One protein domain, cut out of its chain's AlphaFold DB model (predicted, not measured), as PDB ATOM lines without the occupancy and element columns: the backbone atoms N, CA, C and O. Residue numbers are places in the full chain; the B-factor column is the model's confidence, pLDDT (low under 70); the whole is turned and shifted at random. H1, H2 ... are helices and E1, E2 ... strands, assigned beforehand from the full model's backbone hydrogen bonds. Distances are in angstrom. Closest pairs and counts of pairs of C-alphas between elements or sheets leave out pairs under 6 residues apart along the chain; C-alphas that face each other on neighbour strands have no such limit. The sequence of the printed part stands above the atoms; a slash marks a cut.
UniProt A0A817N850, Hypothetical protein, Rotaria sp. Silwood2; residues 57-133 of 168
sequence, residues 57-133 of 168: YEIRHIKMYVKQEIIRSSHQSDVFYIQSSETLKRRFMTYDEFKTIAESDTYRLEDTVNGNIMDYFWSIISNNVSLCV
ATOM      1  N   TYR A  57     -31.012  27.597 -28.699       66.12
ATOM      2  CA  TYR A  57     -30.019  28.348 -27.929       66.12
ATOM      3  C   TYR A  57     -28.565  27.911 -28.217       66.12
ATOM      4  O   TYR A  57     -27.620  28.513 -27.707       66.12
ATOM      5  N   GLU A  58     -28.340  26.874 -29.036       64.06
ATOM      6  CA  GLU A  58     -26.996  26.513 -29.518       64.06
ATOM      7  C   GLU A  58     -26.489  27.442 -30.629       64.06
ATOM      8  O   GLU A  58     -25.278  27.473 -30.869       64.06
ATOM      9  N   ILE A  59     -27.354  28.261 -31.246       63.91
ATOM     10  CA  ILE A  59     -26.938  29.367 -32.127       63.91
ATOM     11  C   ILE A  59     -26.387  30.498 -31.243       63.91
ATOM     12  O   ILE A  59     -26.958  31.575 -31.104       63.91
ATOM     13  N   ARG A  60     -25.265  30.230 -30.573       59.03
ATOM     14  CA  ARG A  60     -24.703  31.114 -29.543       59.03
ATOM     15  C   ARG A  60     -24.091  32.387 -30.104       59.03
ATOM     16  O   ARG A  60     -23.843  33.309 -29.341       59.03
ATOM     17  N   HIS A  61     -23.830  32.448 -31.408       63.97
ATOM     18  CA  HIS A  61     -23.123  33.570 -32.010       63.97
ATOM     19  C   HIS A  61     -23.841  34.062 -33.261       63.97
ATOM     20  O   HIS A  61     -23.665  33.534 -34.360       63.97
ATOM     21  N   ILE A  62     -24.599  35.135 -33.085       69.19
ATOM     22  CA  ILE A  62     -24.994  36.032 -34.157       69.19
ATOM     23  C   ILE A  62     -23.740  36.813 -34.555       69.19
ATOM     24  O   ILE A  62     -23.234  37.664 -33.826       69.19
ATOM     25  N   LYS A  63     -23.173  36.471 -35.713       66.88
ATOM     26  CA  LYS A  63     -21.892  37.040 -36.164       66.88
ATOM     27  C   LYS A  63     -22.039  38.444 -36.750       66.88
ATOM     28  O   LYS A  63     -21.051  39.170 -36.855       66.88
ATOM     29  N   MET A  64     -23.243  38.789 -37.203       68.81
ATOM     30  CA  MET A  64     -23.529  40.010 -37.945       68.81
ATOM     31  C   MET A  64     -24.972  40.431 -37.694       68.81
ATOM     32  O   MET A  64     -25.875  39.607 -37.772       68.81
ATOM     33  N   TYR A  65     -25.184  41.717 -37.445       74.50
ATOM     34  CA  TYR A  65     -26.500  42.338 -37.476       74.50
ATOM     35  C   TYR A  65     -26.424  43.612 -38.317       74.50
ATOM     36  O   TYR A  65     -25.358  44.214 -38.482       74.50
ATOM     37  N   VAL A  66     -27.562  44.015 -38.861       76.19
ATOM     38  CA  VAL A  66     -27.720  45.195 -39.703       76.19
ATOM     39  C   VAL A  66     -28.742  46.096 -39.031       76.19
ATOM     40  O   VAL A  66     -29.817  45.643 -38.638       76.19
ATOM     41  N   LYS A  67     -28.410  47.382 -38.905       79.69
ATOM     42  CA  LYS A  67     -29.414  48.406 -38.617       79.69
ATOM     43  C   LYS A  67     -30.162  48.716 -39.905       79.69
ATOM     44  O   LYS A  67     -29.528  49.101 -40.891       79.69
ATOM     45  N   GLN A  68     -31.472  48.509 -39.881       81.94
ATOM     46  CA  GLN A  68     -32.361  48.775 -41.000       81.94
ATOM     47  C   GLN A  68     -33.288  49.927 -40.643       81.94
ATOM     48  O   GLN A  68     -34.034  49.866 -39.664       81.94
ATOM     49  N   GLU A  69     -33.226  50.962 -41.467       81.88
ATOM     50  CA  GLU A  69     -34.077  52.139 -41.391       81.88
ATOM     51  C   GLU A  69     -34.958  52.152 -42.630       81.88
ATOM     52  O   GLU A  69     -34.487  51.887 -43.739       81.88
ATOM     53  N   ILE A  70     -36.246  52.422 -42.453       82.88
ATOM     54  CA  ILE A  70     -37.167  52.546 -43.574       82.88
ATOM     55  C   ILE A  70     -37.442  54.028 -43.761       82.88
ATOM     56  O   ILE A  70     -37.977  54.682 -42.885       82.88
ATOM     57  N   ILE A  71     -37.047  54.588 -44.893       83.19
ATOM     58  CA  ILE A  71     -37.101  56.027 -45.133       83.19
ATOM     59  C   ILE A  71     -38.183  56.304 -46.159       83.19
ATOM     60  O   ILE A  71     -38.205  55.700 -47.231       83.19
ATOM     61  N   ARG A  72     -39.082  57.237 -45.845       81.25
ATOM     62  CA  ARG A  72     -40.093  57.693 -46.800       81.25
ATOM     63  C   ARG A  72     -39.441  58.578 -47.862       81.25
ATOM     64  O   ARG A  72     -38.639  59.452 -47.542       81.25
ATOM     65  N   SER A  73     -39.790  58.356 -49.124       82.00
ATOM     66  CA  SER A  73     -39.329  59.176 -50.242       82.00
ATOM     67  C   SER A  73     -39.751  60.634 -50.060       82.00
ATOM     68  O   SER A  73     -40.905  60.922 -49.748       82.00
ATOM     69  N   SER A  74     -38.826  61.562 -50.306       81.19
ATOM     70  CA  SER A  74     -39.109  63.002 -50.336       81.19
ATOM     71  C   SER A  74     -39.883  63.427 -51.589       81.19
ATOM     72  O   SER A  74     -40.522  64.476 -51.587       81.19
ATOM     73  N   HIS A  75     -39.818  62.633 -52.663       82.12
ATOM     74  CA  HIS A  75     -40.356  62.990 -53.980       82.12
ATOM     75  C   HIS A  75     -41.703  62.337 -54.294       82.12
ATOM     76  O   HIS A  75     -42.433  62.830 -55.150       82.12
ATOM     77  N   GLN A  76     -42.023  61.218 -53.644       81.56
ATOM     78  CA  GLN A  76     -43.243  60.459 -53.897       81.56
ATOM     79  C   GLN A  76     -43.891  60.063 -52.575       81.56
ATOM     80  O   GLN A  76     -43.285  59.365 -51.760       81.56
ATOM     81  N   SER A  77     -45.137  60.495 -52.374       74.00
ATOM     82  CA  SER A  77     -45.953  59.989 -51.275       74.00
ATOM     83  C   SER A  77     -46.073  58.467 -51.394       74.00
ATOM     84  O   SER A  77     -46.215  57.929 -52.487       74.00
ATOM     85  N   ASP A  78     -45.990  57.790 -50.253       78.00
ATOM     86  CA  ASP A  78     -46.200  56.338 -50.103       78.00
ATOM     87  C   ASP A  78     -45.133  55.431 -50.733       78.00
ATOM     88  O   ASP A  78     -45.304  54.215 -50.810       78.00
ATOM     89  N   VAL A  79     -43.985  56.001 -51.102       81.06
ATOM     90  CA  VAL A  79     -42.785  55.233 -51.445       81.06
ATOM     91  C   VAL A  79     -41.840  55.194 -50.251       81.06
ATOM     92  O   VAL A  79     -41.545  56.226 -49.646       81.06
ATOM     93  N   PHE A  80     -41.339  54.002 -49.937       82.44
ATOM     94  CA  PHE A  80     -40.403  53.758 -48.845       82.44
ATOM     95  C   PHE A  80     -39.157  53.040 -49.364       82.44
ATOM     96  O   PHE A  80     -39.244  52.159 -50.219       82.44
ATOM     97  N   TYR A  81     -38.002  53.390 -48.813       82.75
ATOM     98  CA  TYR A  81     -36.721  52.754 -49.093       82.75
ATOM     99  C   TYR A  81     -36.195  52.093 -47.831       82.75
ATOM    100  O   TYR A  81     -36.241  52.686 -46.759       82.75
ATOM    101  N   ILE A  82     -35.648  50.887 -47.954       80.50
ATOM    102  CA  ILE A  82     -34.890  50.277 -46.863       80.50
ATOM    103  C   ILE A  82     -33.452  50.769 -46.991       80.50
ATOM    104  O   ILE A  82     -32.707  50.306 -47.857       80.50
ATOM    105  N   GLN A  83     -33.049  51.691 -46.124       76.81
ATOM    106  CA  GLN A  83     -31.648  52.026 -45.949       76.81
ATOM    107  C   GLN A  83     -31.057  51.071 -44.915       76.81
ATOM    108  O   GLN A  83     -31.272  51.174 -43.708       76.81
ATOM    109  N   SER A  84     -30.292  50.102 -45.405       70.69
ATOM    110  CA  SER A  84     -29.393  49.340 -44.545       70.69
ATOM    111  C   SER A  84     -28.119  50.160 -44.392       70.69
ATOM    112  O   SER A  84     -27.444  50.421 -45.385       70.69
ATOM    113  N   SER A  85     -27.788  50.604 -43.178       61.81
ATOM    114  CA  SER A  85     -26.506  51.290 -42.976       61.81
ATOM    115  C   SER A  85     -25.362  50.331 -43.345       61.81
ATOM    116  O   SER A  85     -25.247  49.246 -42.772       61.81
ATOM    117  N   GLU A  86     -24.513  50.717 -44.305       54.06
ATOM    118  CA  GLU A  86     -23.375  49.909 -44.790       54.06
ATOM    119  C   GLU A  86     -22.323  49.628 -43.712       54.06
ATOM    120  O   GLU A  86     -21.434  48.797 -43.897       54.06
ATOM    121  N   THR A  87     -22.445  50.251 -42.538       56.00
ATOM    122  CA  THR A  87     -21.724  49.815 -41.349       56.00
ATOM    123  C   THR A  87     -22.319  48.508 -40.831       56.00
ATOM    124  O   THR A  87     -22.889  48.459 -39.739       56.00
ATOM    125  N   LEU A  88     -22.136  47.427 -41.595       54.25
ATOM    126  CA  LEU A  88     -22.069  46.069 -41.079       54.25
ATOM    127  C   LEU A  88     -20.969  46.057 -40.021       54.25
ATOM    128  O   LEU A  88     -19.807  45.740 -40.283       54.25
ATOM    129  N   LYS A  89     -21.314  46.451 -38.800       55.50
ATOM    130  CA  LYS A  89     -20.435  46.227 -37.670       55.50
ATOM    131  C   LYS A  89     -20.418  44.714 -37.517       55.50
ATOM    132  O   LYS A  89     -21.407  44.130 -37.087       55.50
ATOM    133  N   ARG A  90     -19.303  44.078 -37.896       54.47
ATOM    134  CA  ARG A  90     -18.964  42.713 -37.468       54.47
ATOM    135  C   ARG A  90     -18.779  42.748 -35.954       54.47
ATOM    136  O   ARG A  90     -17.668  42.791 -35.439       54.47
ATOM    137  N   ARG A  91     -19.891  42.874 -35.247       63.22
ATOM    138  CA  ARG A  91     -19.995  42.766 -33.808       63.22
ATOM    139  C   ARG A  91     -20.689  41.447 -33.569       63.22
ATOM    140  O   ARG A  91     -21.773  41.202 -34.092       63.22
ATOM    141  N   PHE A  92     -19.996  40.602 -32.828       71.06
ATOM    142  CA  PHE A  92     -20.557  39.363 -32.345       71.06
ATOM    143  C   PHE A  92     -21.559  39.713 -31.253       71.06
ATOM    144  O   PHE A  92     -21.261  40.530 -30.383       71.06
ATOM    145  N   MET A  93     -22.740  39.127 -31.356       79.75
ATOM    146  CA  MET A  93     -23.783  39.183 -30.348       79.75
ATOM    147  C   MET A  93     -24.258  37.752 -30.104       79.75
ATOM    148  O   MET A  93     -24.255  36.926 -31.018       79.75
ATOM    149  N   THR A  94     -24.638  37.420 -28.885       81.06
ATOM    150  CA  THR A  94     -25.295  36.147 -28.589       81.06
ATOM    151  C   THR A  94     -26.793  36.235 -28.868       81.06
ATOM    152  O   THR A  94     -27.360  37.324 -28.962       81.06
ATOM    153  N   TYR A  95     -27.467  35.093 -29.006       82.06
ATOM    154  CA  TYR A  95     -28.928  35.092 -29.106       82.06
ATOM    155  C   TYR A  95     -29.584  35.790 -27.901       82.06
ATOM    156  O   TYR A  95     -30.511  36.574 -28.086       82.06
ATOM    157  N   ASP A  96     -29.069  35.570 -26.689       84.06
ATOM    158  CA  ASP A  96     -29.627  36.146 -25.461       84.06
ATOM    159  C   ASP A  96     -29.452  37.669 -25.400       84.06
ATOM    160  O   ASP A  96     -30.361  38.387 -24.985       84.06
ATOM    161  N   GLU A  97     -28.320  38.188 -25.878       85.94
ATOM    162  CA  GLU A  97     -28.109  39.633 -26.024       85.94
ATOM    163  C   GLU A  97     -29.076  40.239 -27.048       85.94
ATOM    164  O   GLU A  97     -29.688  41.273 -26.779       85.94
ATOM    165  N   PHE A  98     -29.266  39.584 -28.201       86.25
ATOM    166  CA  PHE A  98     -30.225  40.042 -29.211       86.25
ATOM    167  C   PHE A  98     -31.652  40.035 -28.664       86.25
ATOM    168  O   PHE A  98     -32.379  41.013 -28.827       86.25
ATOM    169  N   LYS A  99     -32.029  38.960 -27.969       87.75
ATOM    170  CA  LYS A  99     -33.323  38.823 -27.304       87.75
ATOM    171  C   LYS A  99     -33.542  39.942 -26.286       87.75
ATOM    172  O   LYS A  99     -34.573  40.599 -26.335       87.75
ATOM    173  N   THR A 100     -32.549  40.219 -25.442       90.50
ATOM    174  CA  THR A 100     -32.610  41.299 -24.445       90.50
ATOM    175  C   THR A 100     -32.856  42.661 -25.101       90.50
ATOM    176  O   THR A 100     -33.642  43.459 -24.599       90.50
ATOM    177  N   ILE A 101     -32.221  42.932 -26.246       89.19
ATOM    178  CA  ILE A 101     -32.444  44.179 -26.988       89.19
ATOM    179  C   ILE A 101     -33.845  44.204 -27.605       89.19
ATOM    180  O   ILE A 101     -34.543  45.204 -27.467       89.19
ATOM    181  N   ALA A 102     -34.269  43.117 -28.252       88.69
ATOM    182  CA  ALA A 102     -35.584  43.016 -28.884       88.69
ATOM    183  C   ALA A 102     -36.740  43.143 -27.875       88.69
ATOM    184  O   ALA A 102     -37.793  43.674 -28.211       88.69
ATOM    185  N   GLU A 103     -36.532  42.683 -26.641       90.31
ATOM    186  CA  GLU A 103     -37.506  42.750 -25.546       90.31
ATOM    187  C   GLU A 103     -37.411  44.047 -24.723       90.31
ATOM    188  O   GLU A 103     -38.236  44.259 -23.836       90.31
ATOM    189  N   SER A 104     -36.445  44.928 -25.008       90.94
ATOM    190  CA  SER A 104     -36.321  46.225 -24.330       90.94
ATOM    191  C   SER A 104     -37.429  47.197 -24.740       90.94
ATOM    192  O   SER A 104     -37.917  47.143 -25.868       90.94
ATOM    193  N   ASP A 105     -37.745  48.163 -23.876       87.81
ATOM    194  CA  ASP A 105     -38.787  49.179 -24.115       87.81
ATOM    195  C   ASP A 105     -38.588  49.991 -25.409       87.81
ATOM    196  O   ASP A 105     -39.522  50.598 -25.914       87.81
ATOM    197  N   THR A 106     -37.371  50.004 -25.962       85.12
ATOM    198  CA  THR A 106     -37.069  50.677 -27.236       85.12
ATOM    199  C   THR A 106     -37.570  49.901 -28.458       85.12
ATOM    200  O   THR A 106     -37.903  50.512 -29.470       85.12
ATOM    201  N   TYR A 107     -37.571  48.567 -28.402       85.19
ATOM    202  CA  TYR A 107     -37.837  47.696 -29.557       85.19
ATOM    203  C   TYR A 107     -39.081  46.826 -29.395       85.19
ATOM    204  O   TYR A 107     -39.623  46.342 -30.393       85.19
ATOM    205  N   ARG A 108     -39.516  46.597 -28.154       87.00
ATOM    206  CA  ARG A 108     -40.685  45.785 -27.849       87.00
ATOM    207  C   ARG A 108     -41.933  46.446 -28.426       87.00
ATOM    208  O   ARG A 108     -42.076  47.664 -28.397       87.00
ATOM    209  N   LEU A 109     -42.857  45.625 -28.915       84.56
ATOM    210  CA  LEU A 109     -44.189  46.098 -29.275       84.56
ATOM    211  C   LEU A 109     -44.869  46.695 -28.032       84.56
ATOM    212  O   LEU A 109     -44.847  46.083 -26.964       84.56
ATOM    213  N   GLU A 110     -45.454  47.882 -28.170       81.38
ATOM    214  CA  GLU A 110     -46.177  48.530 -27.076       81.38
ATOM    215  C   GLU A 110     -47.450  47.741 -26.726       81.38
ATOM    216  O   GLU A 110     -48.251  47.405 -27.601       81.38
ATOM    217  N   ASP A 111     -47.679  47.491 -25.433       74.12
ATOM    218  CA  ASP A 111     -48.855  46.743 -24.947       74.12
ATOM    219  C   ASP A 111     -50.181  47.463 -25.269       74.12
ATOM    220  O   ASP A 111     -51.253  46.865 -25.255       74.12
ATOM    221  N   THR A 112     -50.117  48.763 -25.569       73.62
ATOM    222  CA  THR A 112     -51.255  49.614 -25.935       73.62
ATOM    223  C   THR A 112     -51.718  49.442 -27.382       73.62
ATOM    224  O   THR A 112     -52.728  50.044 -27.760       73.62
ATOM    225  N   VAL A 113     -51.028  48.636 -28.200       75.50
ATOM    226  CA  VAL A 113     -51.445  48.315 -29.574       75.50
ATOM    227  C   VAL A 113     -52.656  47.375 -29.534       75.50
ATOM    228  O   VAL A 113     -52.568  46.174 -29.757       75.50
ATOM    229  N   ASN A 114     -53.826  47.949 -29.252       66.69
ATOM    230  CA  ASN A 114     -55.121  47.259 -29.223       66.69
ATOM    231  C   ASN A 114     -55.842  47.279 -30.588       66.69
ATOM    232  O   ASN A 114     -56.965  46.792 -30.708       66.69
ATOM    233  N   GLY A 115     -55.223  47.888 -31.605       73.62
ATOM    234  CA  GLY A 115     -55.780  48.082 -32.944       73.62
ATOM    235  C   GLY A 115     -55.159  47.182 -34.014       73.62
ATOM    236  O   GLY A 115     -54.492  46.188 -33.733       73.62
ATOM    237  N   ASN A 116     -55.374  47.548 -35.278       84.00
ATOM    238  CA  ASN A 116     -54.770  46.866 -36.417       84.00
ATOM    239  C   ASN A 116     -53.241  47.047 -36.404       84.00
ATOM    240  O   ASN A 116     -52.731  48.144 -36.632       84.00
ATOM    241  N   ILE A 117     -52.511  45.951 -36.183       87.25
ATOM    242  CA  ILE A 117     -51.044  45.950 -36.128       87.25
ATOM    243  C   ILE A 117     -50.398  46.467 -37.420       87.25
ATOM    244  O   ILE A 117     -49.304  47.018 -37.371       87.25
ATOM    245  N   MET A 118     -51.073  46.331 -38.567       85.00
ATOM    246  CA  MET A 118     -50.562  46.825 -39.847       85.00
ATOM    247  C   MET A 118     -50.582  48.349 -39.915       85.00
ATOM    248  O   MET A 118     -49.608  48.943 -40.366       85.00
ATOM    249  N   ASP A 119     -51.657  48.982 -39.441       85.62
ATOM    250  CA  ASP A 119     -51.761  50.445 -39.432       85.62
ATOM    251  C   ASP A 119     -50.744  51.035 -38.450       85.62
ATOM    252  O   ASP A 119     -50.051  52.001 -38.771       85.62
ATOM    253  N   TYR A 120     -50.577  50.383 -37.292       85.56
ATOM    254  CA  TYR A 120     -49.517  50.718 -36.343       85.56
ATOM    255  C   TYR A 120     -48.134  50.593 -36.988       85.56
ATOM    256  O   TYR A 120     -47.387  51.569 -36.999       85.56
ATOM    257  N   PHE A 121     -47.822  49.442 -37.596       86.44
ATOM    258  CA  PHE A 121     -46.551  49.196 -38.279       86.44
ATOM    259  C   PHE A 121     -46.240  50.306 -39.285       86.44
ATOM    260  O   PHE A 121     -45.197  50.943 -39.171       86.44
ATOM    261  N   TRP A 122     -47.159  50.602 -40.209       83.06
ATOM    262  CA  TRP A 122     -46.957  51.646 -41.216       83.06
ATOM    263  C   TRP A 122     -46.829  53.053 -40.623       83.06
ATOM    264  O   TRP A 122     -46.125  53.880 -41.199       83.06
ATOM    265  N   SER A 123     -47.452  53.328 -39.474       83.38
ATOM    266  CA  SER A 123     -47.332  54.627 -38.798       83.38
ATOM    267  C   SER A 123     -45.961  54.859 -38.150       83.38
ATOM    268  O   SER A 123     -45.498  55.998 -38.098       83.38
ATOM    269  N   ILE A 124     -45.293  53.794 -37.689       82.62
ATOM    270  CA  ILE A 124     -44.011  53.892 -36.971       82.62
ATOM    271  C   ILE A 124     -42.794  53.542 -37.831       82.62
ATOM    272  O   ILE A 124     -41.669  53.863 -37.446       82.62
ATOM    273  N   ILE A 125     -42.998  52.896 -38.985       82.12
ATOM    274  CA  ILE A 125     -41.933  52.287 -39.794       82.12
ATOM    275  C   ILE A 125     -40.813  53.268 -40.162       82.12
ATOM    276  O   ILE A 125     -39.655  52.867 -40.242       82.12
ATOM    277  N   SER A 126     -41.146  54.550 -40.353       78.94
ATOM    278  CA  SER A 126     -40.183  55.584 -40.736       78.94
ATOM    279  C   SER A 126     -39.454  56.257 -39.584       78.94
ATOM    280  O   SER A 126     -38.475  56.963 -39.810       78.94
ATOM    281  N   ASN A 127     -39.944  56.071 -38.363       77.88
ATOM    282  CA  ASN A 127     -39.457  56.788 -37.189       77.88
ATOM    283  C   ASN A 127     -38.514  55.930 -36.341       77.88
ATOM    284  O   ASN A 127     -37.812  56.463 -35.484       77.88
ATOM    285  N   ASN A 128     -38.476  54.619 -36.594       76.62
ATOM    286  CA  ASN A 128     -37.730  53.662 -35.791       76.62
ATOM    287  C   ASN A 128     -36.662  52.936 -36.611       76.62
ATOM    288  O   ASN A 128     -36.892  52.468 -37.725       76.62
ATOM    289  N   VAL A 129     -35.487  52.787 -36.004       81.25
ATOM    290  CA  VAL A 129     -34.404  51.957 -36.534       81.25
ATOM    291  C   VAL A 129     -34.586  50.550 -36.002       81.25
ATOM    292  O   VAL A 129     -34.531  50.346 -34.793       81.25
ATOM    293  N   SER A 130     -34.740  49.568 -36.882       83.69
ATOM    294  CA  SER A 130     -34.825  48.160 -36.490       83.69
ATOM    295  C   SER A 130     -33.456  47.477 -36.539       83.69
ATOM    296  O   SER A 130     -32.554  47.875 -37.287       83.69
ATOM    297  N   LEU A 131     -33.284  46.441 -35.720       84.69
ATOM    298  CA  LEU A 131     -32.125  45.555 -35.770       84.69
ATOM    299  C   LEU A 131     -32.533  44.242 -36.428       84.69
ATOM    300  O   LEU A 131     -33.430  43.554 -35.950       84.69
ATOM    301  N   CYS A 132     -31.845  43.885 -37.507       83.06
ATOM    302  CA  CYS A 132     -32.076  42.650 -38.241       83.06
ATOM    303  C   CYS A 132     -30.812  41.795 -38.250       83.06
ATOM    304  O   CYS A 132     -29.697  42.303 -38.379       83.06
ATOM    305  N   VAL A 133     -30.985  40.480 -38.145       82.81
ATOM    306  CA  VAL A 133     -29.900  39.495 -38.198       82.81
ATOM    307  C   VAL A 133     -30.108  38.606 -39.425       82.81
ATOM    308  O   VAL A 133     -30.660  37.509 -39.314       82.81
TER     309      VAL A 133
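AT A GLANCE: This is residues 57 to 133 of the 168 residues of the protein "Hypothetical protein" of Rotaria sp. Silwood2 (UniProt A0A817N850). A small sheet of three strands, a long hairpin of E1 and E2 with the short E3 beside E1, forms one side of a flat, loosely built domain; two short helices, H1 and H2, lie well separated on the E3 side of this sheet. A long link with no named element joins the two helices, and its residues 110 to 116 stick out. The printed part has 77 residues, with three named strands and two named helices in the order E1, E2, H1, H2, E3; the sheet runs E2, E1, E3 and is antiparallel throughout. The class is mixed, helices and strands, with 16 residues in each kind, under half of the printed residues. The whole is loose, with a radius of gyration of the C-alphas of 14.8 A, and spans 42 by 33 by 16 A.

IN THESE COORDINATES: The longest strand, E1, covers residues 66 to 72 and measures 19.0 A from C-alpha 66 at (-27.720, 45.195, -39.703) to C-alpha 72 at (-40.093, 57.693, -46.800). E2 covers residues 80 to 84 and measures 12.6 A. E3 covers residues 129 to 132, 9.7 A, and ends with C-alpha 132 at (-32.076, 42.650, -38.241). H1 covers residues 95 to 102, 10.4 A, and H2 covers residues 117 to 124, 10.6 A.

HOW THE PARTS SIT: E1 is the inner strand; E2 and E3 are edge strands. E1 and E2 form a hairpin, antiparallel at 157 degrees, with N 71 and O 81 within hydrogen-bond range at 2.8 A. E1 and E3 are antiparallel at 138 degrees, with N 66 and O 132 at 2.8 A and N 130 and O 68 at 2.9 A. H1 is on the sheet but only grazes it, with its residues 98 to 102; H1 and E3 are near each other, with 6 pairs of C-alphas within 10 A. H2 is not on the sheet, and it is apart from E1, E2 and H1. E2, H1, H2 and E3 make a split strand-helix-strand unit, two strands running the same way with E1 between them in the sheet; its crossover is left-handed. In H1 and H2 every O i to N i+4 pair is within hydrogen-bond range.

THE WHOLE: The C-alphas of Glu 58 and His 75, the two farthest apart, are 45.9 A from each other. The printed part has no cut. The link from H1 to H2, residues 103 to 116, is long, and its residues 110 to 116 stand free; the link from H2 to E3 is tight. The mean pLDDT of the printed part is 77.8, and residues 57 to 64, 85 to 91 and 114 are under 70.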